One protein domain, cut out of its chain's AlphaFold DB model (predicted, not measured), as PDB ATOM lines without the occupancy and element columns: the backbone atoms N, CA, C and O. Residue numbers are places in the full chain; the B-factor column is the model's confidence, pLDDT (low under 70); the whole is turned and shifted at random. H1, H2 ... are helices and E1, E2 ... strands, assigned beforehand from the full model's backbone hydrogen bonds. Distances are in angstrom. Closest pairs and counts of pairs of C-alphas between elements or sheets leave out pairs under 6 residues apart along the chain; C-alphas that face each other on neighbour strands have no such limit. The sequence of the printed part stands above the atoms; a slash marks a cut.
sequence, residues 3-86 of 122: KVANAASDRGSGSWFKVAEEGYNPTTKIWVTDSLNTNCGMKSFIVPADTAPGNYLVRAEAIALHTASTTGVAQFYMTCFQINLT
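AT A GLANCE: This is residues 3 to 86 of the 122 residues of the protein "Putative endo-beta-1,4-glucanase D" of Lachnellula willkommii (UniProt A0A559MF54). Little of this domain is regular structure: look for a long two-stranded ribbon, the antiparallel hairpin E1 and E2, with short helix H1 near its linked end and long unnamed stretches beside it. Residues 25 to 30 stick out. The printed part has 84 residues, 29 in named elements, H1, E1, E2 in order, class mixed. It is loose, radius of gyration of the C-alphas 15.3 A, spans 39 by 28 by 22 A.

IN THESE COORDINATES: Find C-alpha 54 at (336.725, 489.226, 388.993); E1, residues 54 to 64, runs 32.0 A. E2, residues 75 to 85, runs 30.0 A to C-alpha 85 at (337.158, 490.607, 384.078), and bends by 53 degrees at residue 82. H1, residues 32 to 38, spans 9.9 A.

HOW THE PARTS SIT: E1 and E2 are antiparallel at 161 degrees; N 58 and O 81, 2.8 A, are within hydrogen-bond range. The closest C-alphas of H1 and E1, Thr 33 and Ala 62, are 7.4 A apart. H1 and E2 are apart. Every O i to N i+4 pair in H1 is within hydrogen-bond range.

THE WHOLE: The C-alphas farthest apart, Ser 9 and Thr 27, are 43.1 A apart. The printed part has no cut. H1 to E1 is a long link. No printed residue is under 70 in pLDDT.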
ATOM      1  N   LYS A   3     341.593 495.571 392.008       95.56
ATOM      2  CA  LYS A   3     340.681 494.444 392.240       95.56
ATOM      3  C   LYS A   3     339.795 494.759 393.438       95.56
ATOM      4  O   LYS A   3     340.307 495.158 394.480       95.56
ATOM      5  N   VAL A   4     338.493 494.541 393.304       96.06
ATOM      6  CA  VAL A   4     337.502 494.888 394.331       96.06
ATOM      7  C   VAL A   4     336.500 493.757 394.523       96.06
ATOM      8  O   VAL A   4     336.298 492.932 393.632       96.06
ATOM      9  N   ALA A   5     335.843 493.714 395.683       96.12
ATOM     10  CA  ALA A   5     334.772 492.746 395.920       96.12
ATOM     11  C   ALA A   5     333.553 493.038 395.024       96.12
ATOM     12  O   ALA A   5     333.007 492.136 394.389       96.12
ATOM     13  N   ASN A   6     333.167 494.314 394.916       96.38
ATOM     14  CA  ASN A   6     332.048 494.767 394.095       96.38
ATOM     15  C   ASN A   6     332.356 496.131 393.462       96.38
ATOM     16  O   ASN A   6     332.435 497.140 394.160       96.38
ATOM     17  N   ALA A   7     332.486 496.166 392.133       97.25
ATOM     18  CA  ALA A   7     332.821 497.390 391.404       97.25
ATOM     19  C   ALA A   7     331.726 498.466 391.479       97.25
ATOM     20  O   ALA A   7     332.050 499.645 391.384       97.25
ATOM     21  N   ALA A   8     330.462 498.093 391.701       96.50
ATOM     22  CA  ALA A   8     329.346 499.035 391.769       96.50
ATOM     23  C   ALA A   8     329.322 499.864 393.066       96.50
ATOM     24  O   ALA A   8     328.783 500.969 393.073       96.50
ATOM     25  N   SER A   9     329.884 499.341 394.161       96.56
ATOM     26  CA  SER A   9     329.827 499.972 395.488       96.56
ATOM     27  C   SER A   9     331.175 500.457 396.021       96.56
ATOM     28  O   SER A   9     331.202 501.251 396.963       96.56
ATOM     29  N   ASP A  10     332.285 499.966 395.466       95.88
ATOM     30  CA  ASP A  10     333.630 500.339 395.902       95.88
ATOM     31  C   ASP A  10     333.941 501.817 395.595       95.88
ATOM     32  O   ASP A  10     333.461 502.392 394.617       95.88
ATOM     33  N   ARG A  11     334.739 502.451 396.462       92.62
ATOM     34  CA  ARG A  11     335.084 503.881 396.398       92.62
ATOM     35  C   ARG A  11     336.519 504.143 395.940       92.62
ATOM     36  O   ARG A  11     336.933 505.297 395.900       92.62
ATOM     37  N   GLY A  12     337.272 503.109 395.575       91.38
ATOM     38  CA  GLY A  12     338.609 503.242 395.005       91.38
ATOM     39  C   GLY A  12     339.734 503.419 396.023       91.38
ATOM     40  O   GLY A  12     340.825 503.837 395.644       91.38
ATOM     41  N   SER A  13     339.508 503.077 397.294       90.56
ATOM     42  CA  SER A  13     340.534 503.118 398.351       90.56
ATOM     43  C   SER A  13     341.485 501.911 398.341       90.56
ATOM     44  O   SER A  13     342.340 501.798 399.215       90.56
ATOM     45  N   GLY A  14     341.305 500.981 397.398       91.19
ATOM     46  CA  GLY A  14     342.119 499.775 397.266       91.19
ATOM     47  C   GLY A  14     343.522 500.023 396.701       91.19
ATOM     48  O   GLY A  14     343.937 501.150 396.436       91.19
ATOM     49  N   SER A  15     344.251 498.926 396.490       94.62
ATOM     50  CA  SER A  15     345.561 498.935 395.831       94.62
ATOM     51  C   SER A  15     345.405 498.970 394.310       94.62
ATOM     52  O   SER A  15     344.604 498.220 393.741       94.62
ATOM     53  N   TRP A  16     346.160 499.844 393.650       95.81
ATOM     54  CA  TRP A  16     346.099 500.111 392.219       95.81
ATOM     55  C   TRP A  16     347.393 499.705 391.529       95.81
ATOM     56  O   TRP A  16     348.468 500.178 391.876       95.81
ATOM     57  N   PHE A  17     347.291 498.885 390.493       95.19
ATOM     58  CA  PHE A  17     348.415 498.522 389.634       95.19
ATOM     59  C   PHE A  17     348.262 499.166 388.253       95.19
ATOM     60  O   PHE A  17     347.152 499.281 387.718       95.19
ATOM     61  N   LYS A  18     349.372 499.629 387.677       94.19
ATOM     62  CA  LYS A  18     349.415 500.233 386.338       94.19
ATOM     63  C   LYS A  18     349.300 499.116 385.291       94.19
ATOM     64  O   LYS A  18     349.905 498.063 385.448       94.19
ATOM     65  N   VAL A  19     348.486 499.329 384.256       94.31
ATOM     66  CA  VAL A  19     348.289 498.354 383.156       94.31
ATOM     67  C   VAL A  19     348.614 498.929 381.785       94.31
ATOM     68  O   VAL A  19     348.822 498.183 380.838       94.31
ATOM     69  N   ALA A  20     348.654 500.254 381.680       93.88
ATOM     70  CA  ALA A  20     349.047 500.972 380.487       93.88
ATOM     71  C   ALA A  20     349.536 502.361 380.887       93.88
ATOM     72  O   ALA A  20     349.026 502.953 381.842       93.88
ATOM     73  N   GLU A  21     350.497 502.867 380.131       93.44
ATOM     74  CA  GLU A  21     350.953 504.248 380.172       93.44
ATOM     75  C   GLU A  21     351.455 504.645 378.789       93.44
ATOM     76  O   GLU A  21     351.947 503.814 378.028       93.44
ATOM     77  N   GLU A  22     351.326 505.921 378.465       91.88
ATOM     78  CA  GLU A  22     352.009 506.519 377.329       91.88
ATOM     79  C   GLU A  22     352.274 507.981 377.669       91.88
ATOM     80  O   GLU A  22     351.399 508.660 378.205       91.88
ATOM     81  N   GLY A  23     353.491 508.442 377.399       92.00
ATOM     82  CA  GLY A  23     353.934 509.798 377.702       92.00
ATOM     83  C   GLY A  23     354.340 510.551 376.441       92.00
ATOM     84  O   GLY A  23     353.632 510.545 375.435       92.00
ATOM     85  N   TYR A  24     355.494 511.206 376.508       91.81
ATOM     86  CA  TYR A  24     356.102 511.894 375.375       91.81
ATOM     87  C   TYR A  24     356.945 510.944 374.520       91.81
ATOM     88  O   TYR A  24     357.801 510.229 375.043       91.81
ATOM     89  N   ASN A  25     356.759 510.979 373.202       89.62
ATOM     90  CA  ASN A  25     357.629 510.291 372.255       89.62
ATOM     91  C   ASN A  25     358.711 511.261 371.733       89.62
ATOM     92  O   ASN A  25     358.394 512.166 370.955       89.62
ATOM     93  N   PRO A  26     359.996 511.081 372.095       87.06
ATOM     94  CA  PRO A  26     361.057 512.012 371.714       87.06
ATOM     95  C   PRO A  26     361.425 511.953 370.225       87.06
ATOM     96  O   PRO A  26     362.012 512.918 369.729       87.06
ATOM     97  N   THR A  27     361.082 510.868 369.521       88.81
ATOM     98  CA  THR A  27     361.326 510.690 368.081       88.81
ATOM     99  C   THR A  27     360.291 511.444 367.256       88.81
ATOM    100  O   THR A  27     360.653 512.188 366.349       88.81
ATOM    101  N   THR A  28     359.005 511.279 367.573       90.06
ATOM    102  CA  THR A  28     357.913 511.939 366.838       90.06
ATOM    103  C   THR A  28     357.575 513.323 367.381       90.06
ATOM    104  O   THR A  28     356.883 514.075 366.704       90.06
ATOM    105  N   LYS A  29     358.080 513.675 368.572       88.94
ATOM    106  CA  LYS A  29     357.800 514.931 369.289       88.94
ATOM    107  C   LYS A  29     356.322 515.100 369.662       88.94
ATOM    108  O   LYS A  29     355.844 516.222 369.783       88.94
ATOM    109  N   ILE A  30     355.629 513.983 369.878       89.62
ATOM    110  CA  ILE A  30     354.188 513.913 370.145       89.62
ATOM    111  C   ILE A  30     353.943 513.471 371.590       89.62
ATOM    112  O   ILE A  30     354.578 512.529 372.071       89.62
ATOM    113  N   TRP A  31     353.008 514.132 372.273       92.25
ATOM    114  CA  TRP A  31     352.468 513.681 373.555       92.25
ATOM    115  C   TRP A  31     351.266 512.766 373.339       92.25
ATOM    116  O   TRP A  31     350.498 512.934 372.392       92.25
ATOM    117  N   VAL A  32     351.021 511.852 374.283       92.31
ATOM    118  CA  VAL A  32     349.795 511.036 374.277       92.31
ATOM    119  C   VAL A  32     348.519 511.882 374.172       92.31
ATOM    120  O   VAL A  32     347.539 511.437 373.584       92.31
ATOM    121  N   THR A  33     348.511 513.112 374.697       92.06
ATOM    122  CA  THR A  33     347.364 514.028 374.607       92.06
ATOM    123  C   THR A  33     347.064 514.466 373.175       92.06
ATOM    124  O   THR A  33     345.898 514.665 372.840       92.06
ATOM    125  N   ASP A  34     348.073 514.546 372.307       92.44
ATOM    126  CA  ASP A  34     347.877 514.822 370.880       92.44
ATOM    127  C   ASP A  34     347.270 513.594 370.181       92.44
ATOM    128  O   ASP A  34     346.325 513.710 369.397       92.44
ATOM    129  N   SER A  35     347.751 512.392 370.518       90.94
ATOM    130  CA  SER A  35     347.178 511.125 370.043       90.94
ATOM    131  C   SER A  35     345.730 510.942 370.513       90.94
ATOM    132  O   SER A  35     344.875 510.507 369.749       90.94
ATOM    133  N   LEU A  36     345.425 511.316 371.759       92.88
ATOM    134  CA  LEU A  36     344.061 511.329 372.288       92.88
ATOM    135  C   LEU A  36     343.177 512.283 371.486       92.88
ATOM    136  O   LEU A  36     342.078 511.901 371.104       92.88
ATOM    137  N   ASN A  37     343.652 513.495 371.198       93.12
ATOM    138  CA  ASN A  37     342.892 514.476 370.426       93.12
ATOM    139  C   ASN A  37     342.604 513.980 368.998       93.12
ATOM    140  O   ASN A  37     341.465 514.012 368.538       93.12
ATOM    141  N   THR A  38     343.617 513.436 368.318       93.94
ATOM    142  CA  THR A  38     343.462 512.886 366.959       93.94
ATOM    143  C   THR A  38     342.579 511.638 366.912       93.94
ATOM    144  O   THR A  38     341.920 511.400 365.903       93.94
ATOM    145  N   ASN A  39     342.507 510.873 368.004       93.75
ATOM    146  CA  ASN A  39     341.679 509.674 368.130       93.75
ATOM    147  C   ASN A  39     340.347 509.928 368.864       93.75
ATOM    148  O   ASN A  39     339.839 509.041 369.549       93.75
ATOM    149  N   CYS A  40     339.785 511.139 368.776       93.94
ATOM    150  CA  CYS A  40     338.477 511.492 369.357       93.94
ATOM    151  C   CYS A  40     338.351 511.206 370.869       93.94
ATOM    152  O   CYS A  40     337.293 510.809 371.359       93.94
ATOM    153  N   GLY A  41     339.438 511.373 371.618       89.81
ATOM    154  CA  GLY A  41     339.520 511.099 373.054       89.81
ATOM    155  C   GLY A  41     339.663 509.616 373.414       89.81
ATOM    156  O   GLY A  41     339.635 509.273 374.594       89.81
ATOM    157  N   MET A  42     339.816 508.722 372.433       90.81
ATOM    158  CA  MET A  42     339.897 507.285 372.678       90.81
ATOM    159  C   MET A  42     341.332 506.819 372.928       90.81
ATOM    160  O   MET A  42     342.255 507.104 372.162       90.81
ATOM    161  N   LYS A  43     341.500 505.992 373.962       91.12
ATOM    162  CA  LYS A  43     342.724 505.234 374.226       91.12
ATOM    163  C   LYS A  43     342.386 503.771 374.451       91.12
ATOM    164  O   LYS A  43     341.652 503.440 375.378       91.12
ATOM    165  N   SER A  44     342.971 502.906 373.633       93.06
ATOM    166  CA  SER A  44     342.887 501.461 373.822       93.06
ATOM    167  C   SER A  44     344.075 500.963 374.636       93.06
ATOM    168  O   SER A  44     345.194 501.457 374.493       93.06
ATOM    169  N   PHE A  45     343.834 499.956 375.464       93.44
ATOM    170  CA  PHE A  45     344.866 499.186 376.146       93.44
ATOM    171  C   PHE A  45     344.425 497.727 376.245       93.44
ATOM    172  O   PHE A  45     343.246 497.412 376.071       93.44
ATOM    173  N   ILE A  46     345.374 496.837 376.521       94.12
ATOM    174  CA  ILE A  46     345.119 495.408 376.697       94.12
ATOM    175  C   ILE A  46     345.356 495.073 378.166       94.12
ATOM    176  O   ILE A  46     346.390 495.424 378.730       94.12
ATOM    177  N   VAL A  47     344.389 494.404 378.794       92.88
ATOM    178  CA  VAL A  47     344.567 493.866 380.147       92.88
ATOM    179  C   VAL A  47     345.544 492.683 380.067       92.88
ATOM    180  O   VAL A  47     345.326 491.804 379.230       92.88
ATOM    181  N   PRO A  48     346.598 492.625 380.907       91.62
ATOM    182  CA  PRO A  48     347.511 491.485 380.932       91.62
ATOM    183  C   PRO A  48     346.757 490.166 381.122       91.62
ATOM    184  O   PRO A  48     345.924 490.051 382.023       91.62
ATOM    185  N   ALA A  49     347.039 489.176 380.273       92.19
ATOM    186  CA  ALA A  49     346.281 487.922 380.222       92.19
ATOM    187  C   ALA A  49     346.385 487.082 381.509       92.19
ATOM    188  O   ALA A  49     345.521 486.251 381.784       92.19
ATOM    189  N   ASP A  50     347.429 487.303 382.306       93.12
ATOM    190  CA  ASP A  50     347.638 486.657 383.597       93.12
ATOM    191  C   ASP A  50     346.860 487.323 384.745       93.12
ATOM    192  O   ASP A  50     346.841 486.776 385.849       93.12
ATOM    193  N   THR A  51     346.172 488.445 384.506       94.88
ATOM    194  CA  THR A  51     345.362 489.141 385.517       94.88
ATOM    195  C   THR A  51     344.211 488.250 385.984       94.88
ATOM    196  O   THR A  51     343.407 487.777 385.180       94.88
ATOM    197  N   ALA A  52     344.097 488.042 387.297       95.38
ATOM    198  CA  ALA A  52     343.054 487.184 387.856       95.38
ATOM    199  C   ALA A  52     341.623 487.683 387.546       95.38
ATOM    200  O   ALA A  52     341.341 488.871 387.703       95.38
ATOM    201  N   PRO A  53     340.665 486.805 387.195       96.62
ATOM    202  CA  PRO A  53     339.286 487.210 386.907       96.62
ATOM    203  C   PRO A  53     338.570 487.788 388.141       96.62
ATOM    204  O   PRO A  53     338.917 487.483 389.286       96.62
ATOM    205  N   GLY A  54     337.565 488.642 387.935       96.31
ATOM    206  CA  GLY A  54     336.725 489.226 388.993       96.31
ATOM    207  C   GLY A  54     336.337 490.688 388.754       96.31
ATOM    208  O   GLY A  54     336.520 491.218 387.663       96.31
ATOM    209  N   ASN A  55     335.808 491.355 389.782       97.50
ATOM    210  CA  ASN A  55     335.425 492.767 389.699       97.50
ATOM    211  C   ASN A  55     336.647 493.691 389.832       97.50
ATOM    212  O   ASN A  55     337.496 493.494 390.707       97.50
ATOM    213  N   TYR A  56     336.711 494.719 388.984       97.19
ATOM    214  CA  TYR A  56     337.776 495.720 388.988       97.19
ATOM    215  C   TYR A  56     337.231 497.136 388.816       97.19
ATOM    216  O   TYR A  56     336.271 497.372 388.080       97.19
ATOM    217  N   LEU A  57     337.928 498.089 389.433       97.75
ATOM    218  CA  LEU A  57     337.901 499.488 389.028       97.75
ATOM    219  C   LEU A  57     339.057 499.770 388.060       97.75
ATOM    220  O   LEU A  57     340.211 499.385 388.291       97.75
ATOM    221  N   VAL A  58     338.763 500.481 386.979       96.75
ATOM    222  CA  VAL A  58     339.745 500.973 386.007       96.75
ATOM    223  C   VAL A  58     339.813 502.484 386.136       96.75
ATOM    224  O   VAL A  58     338.840 503.159 385.841       96.75
ATOM    225  N   ARG A  59     340.957 503.019 386.558       96.38
ATOM    226  CA  ARG A  59     341.218 504.460 386.605       96.38
ATOM    227  C   ARG A  59     341.977 504.843 385.341       96.38
ATOM    228  O   ARG A  59     343.125 504.429 385.192       96.38
ATOM    229  N   ALA A  60     341.326 505.578 384.451       95.44
ATOM    230  CA  ALA A  60     341.964 506.237 383.321       95.44
ATOM    231  C   ALA A  60     342.305 507.672 383.722       95.44
ATOM    232  O   ALA A  60     341.512 508.326 384.399       95.44
ATOM    233  N   GLU A  61     343.475 508.150 383.320       95.88
ATOM    234  CA  GLU A  61     343.948 509.484 383.667       95.88
ATOM    235  C   GLU A  61     344.717 510.102 382.503       95.88
ATOM    236  O   GLU A  61     345.548 509.441 381.879       95.88
ATOM    237  N   ALA A  62     344.445 511.376 382.242       95.50
ATOM    238  CA  ALA A  62     345.286 512.245 381.435       95.50
ATOM    239  C   ALA A  62     345.849 513.355 382.328       95.50
ATOM    240  O   ALA A  62     345.123 513.927 383.142       95.50
ATOM    241  N   ILE A  63     347.133 513.674 382.168       95.50
ATOM    242  CA  ILE A  63     347.805 514.720 382.945       95.50
ATOM    243  C   ILE A  63     348.191 515.845 381.985       95.50
ATOM    244  O   ILE A  63     348.965 515.630 381.052       95.50
ATOM    245  N   ALA A  64     347.643 517.043 382.188       95.00
ATOM    246  CA  ALA A  64     348.004 518.218 381.408       95.00
ATOM    247  C   ALA A  64     349.159 518.967 382.084       95.00
ATOM    248  O   ALA A  64     349.061 519.400 383.235       95.00
ATOM    249  N   LEU A  65     350.244 519.141 381.328       95.19
ATOM    250  CA  LEU A  65     351.529 519.644 381.825       95.19
ATOM    251  C   LEU A  65     351.865 521.070 381.353       95.19
ATOM    252  O   LEU A  65     352.959 521.562 381.608       95.19
ATOM    253  N   HIS A  66     350.938 521.763 380.682       94.31
ATOM    254  CA  HIS A  66     351.184 523.091 380.093       94.31
ATOM    255  C   HIS A  66     351.555 524.177 381.122       94.31
ATOM    256  O   HIS A  66     352.168 525.178 380.771       94.31
ATOM    257  N   THR A  67     351.226 523.983 382.400       94.88
ATOM    258  CA  THR A  67     351.631 524.870 383.506       94.88
ATOM    259  C   THR A  67     352.602 524.207 384.485       94.88
ATOM    260  O   THR A  67     353.075 524.863 385.407       94.88
ATOM    261  N   ALA A  68     352.969 522.941 384.274       94.31
ATOM    262  CA  ALA A  68     353.660 522.081 385.239       94.31
ATOM    263  C   ALA A  68     355.124 522.455 385.549       94.31
ATOM    264  O   ALA A  68     355.799 521.735 386.275       94.31
ATOM    265  N   SER A  69     355.627 523.587 385.050       93.06
ATOM    266  CA  SER A  69     356.942 524.120 385.428       93.06
ATOM    267  C   SER A  69     356.978 524.678 386.856       93.06
ATOM    268  O   SER A  69     358.051 525.001 387.361       93.06
ATOM    269  N   THR A  70     355.816 524.796 387.504       94.50
ATOM    270  CA  THR A  70     355.661 525.200 388.904       94.50
ATOM    271  C   THR A  70     355.066 524.048 389.715       94.50
ATOM    272  O   THR A  70     354.234 523.283 389.229       94.50
ATOM    273  N   THR A  71     355.480 523.908 390.971       94.88
ATOM    274  CA  THR A  71     354.965 522.859 391.858       94.88
ATOM    275  C   THR A  71     353.462 523.014 392.083       94.88
ATOM    276  O   THR A  71     352.981 524.103 392.387       94.88
ATOM    277  N   GLY A  72     352.721 521.908 391.983       93.62
ATOM    278  CA  GLY A  72     351.307 521.846 392.368       93.62
ATOM    279  C   GLY A  72     350.308 522.383 391.339       93.62
ATOM    280  O   GLY A  72     349.127 522.465 391.659       93.62
ATOM    281  N   VAL A  73     350.747 522.727 390.122       95.44
ATOM    282  CA  VAL A  73     349.844 523.227 389.062       95.44
ATOM    283  C   VAL A  73     349.656 522.260 387.887       95.44
ATOM    284  O   VAL A  73     348.905 522.566 386.966       95.44
ATOM    285  N   ALA A  74     350.283 521.078 387.921       95.62
ATOM    286  CA  ALA A  74     349.940 519.991 387.004       95.62
ATOM    287  C   ALA A  74     348.468 519.591 387.183       95.62
ATOM    288  O   ALA A  74     347.968 519.495 388.306       95.62
ATOM    289  N   GLN A  75     347.769 519.361 386.074       96.44
ATOM    290  CA  GLN A  75     346.328 519.121 386.088       96.44
ATOM    291  C   GLN A  75     346.038 517.664 385.764       96.44
ATOM    292  O   GLN A  75     346.399 517.181 384.694       96.44
ATOM    293  N   PHE A  76     345.351 516.984 386.670       95.62
ATOM    294  CA  PHE A  76     345.006 515.579 386.528       95.62
ATOM    295  C   PHE A  76     343.525 515.468 386.144       95.62
ATOM    296  O   PHE A  76     342.658 516.039 386.808       95.62
ATOM    297  N   TYR A  77     343.238 514.729 385.073       95.38
ATOM    298  CA  TYR A  77     341.893 514.466 384.566       95.38
ATOM    299  C   TYR A  77     341.622 512.967 384.627       95.38
ATOM    300  O   TYR A  77     342.112 512.209 383.791       95.38
ATOM    301  N   MET A  78     340.855 512.540 385.628       94.50
ATOM    302  CA  MET A  78     340.668 511.128 385.958       94.50
ATOM    303  C   MET A  78     339.217 510.706 385.800       94.50
ATOM    304  O   MET A  78     338.311 511.392 386.274       94.50
ATOM    305  N   THR A  79     339.023 509.505 385.269       94.06
ATOM    306  CA  THR A  79     337.727 508.827 385.233       94.06
ATOM    307  C   THR A  79     337.891 507.382 385.684       94.06
ATOM    308  O   THR A  79     338.852 506.706 385.311       94.06
ATOM    309  N   CYS A  80     336.937 506.894 386.477       95.25
ATOM    310  CA  CYS A  80     336.885 505.500 386.901       95.25
ATOM    311  C   CYS A  80     335.776 504.740 386.165       95.25
ATOM    312  O   CYS A  80     334.655 505.226 386.047       95.25
ATOM    313  N   PHE A  81     336.081 503.518 385.736       96.31
ATOM    314  CA  PHE A  81     335.151 502.582 385.113       96.31
ATOM    315  C   PHE A  81     335.042 501.310 385.946       96.31
ATOM    316  O   PHE A  81     335.985 500.914 386.632       96.31
ATOM    317  N   GLN A  82     333.890 500.659 385.858       97.75
ATOM    318  CA  GLN A  82     333.586 499.419 386.559       97.75
ATOM    319  C   GLN A  82     333.573 498.283 385.543       97.75
ATOM    320  O   GLN A  82     332.856 498.367 384.547       97.75
ATOM    321  N   ILE A  83     334.360 497.235 385.777       96.56
ATOM    322  CA  ILE A  83     334.410 496.075 384.882       96.56
ATOM    323  C   ILE A  83     334.347 494.766 385.666       96.56
ATOM    324  O   ILE A  83     334.769 494.689 386.824       96.56
ATOM    325  N   ASN A  84     333.874 493.720 384.995       97.12
ATOM    326  CA  ASN A  84     334.029 492.339 385.424       97.12
ATOM    327  C   ASN A  84     334.957 491.637 384.426       97.12
ATOM    328  O   ASN A  84     334.622 491.502 383.250       97.12
ATOM    329  N   LEU A  85     336.148 491.271 384.885       95.75
ATOM    330  CA  LEU A  85     337.158 490.607 384.078       95.75
ATOM    331  C   LEU A  85     336.929 489.096 384.104       95.75
ATOM    332  O   LEU A  85     336.858 488.493 385.176       95.75
ATOM    333  N   THR A  86     336.885 488.484 382.926       95.81
ATOM    334  CA  THR A  86     336.854 487.030 382.745       95.81
ATOM    335  C   THR A  86     338.222 486.522 382.282       95.81
ATOM    336  O   THR A  86     339.038 487.291 381.779       95.81
TER     337      THR A  86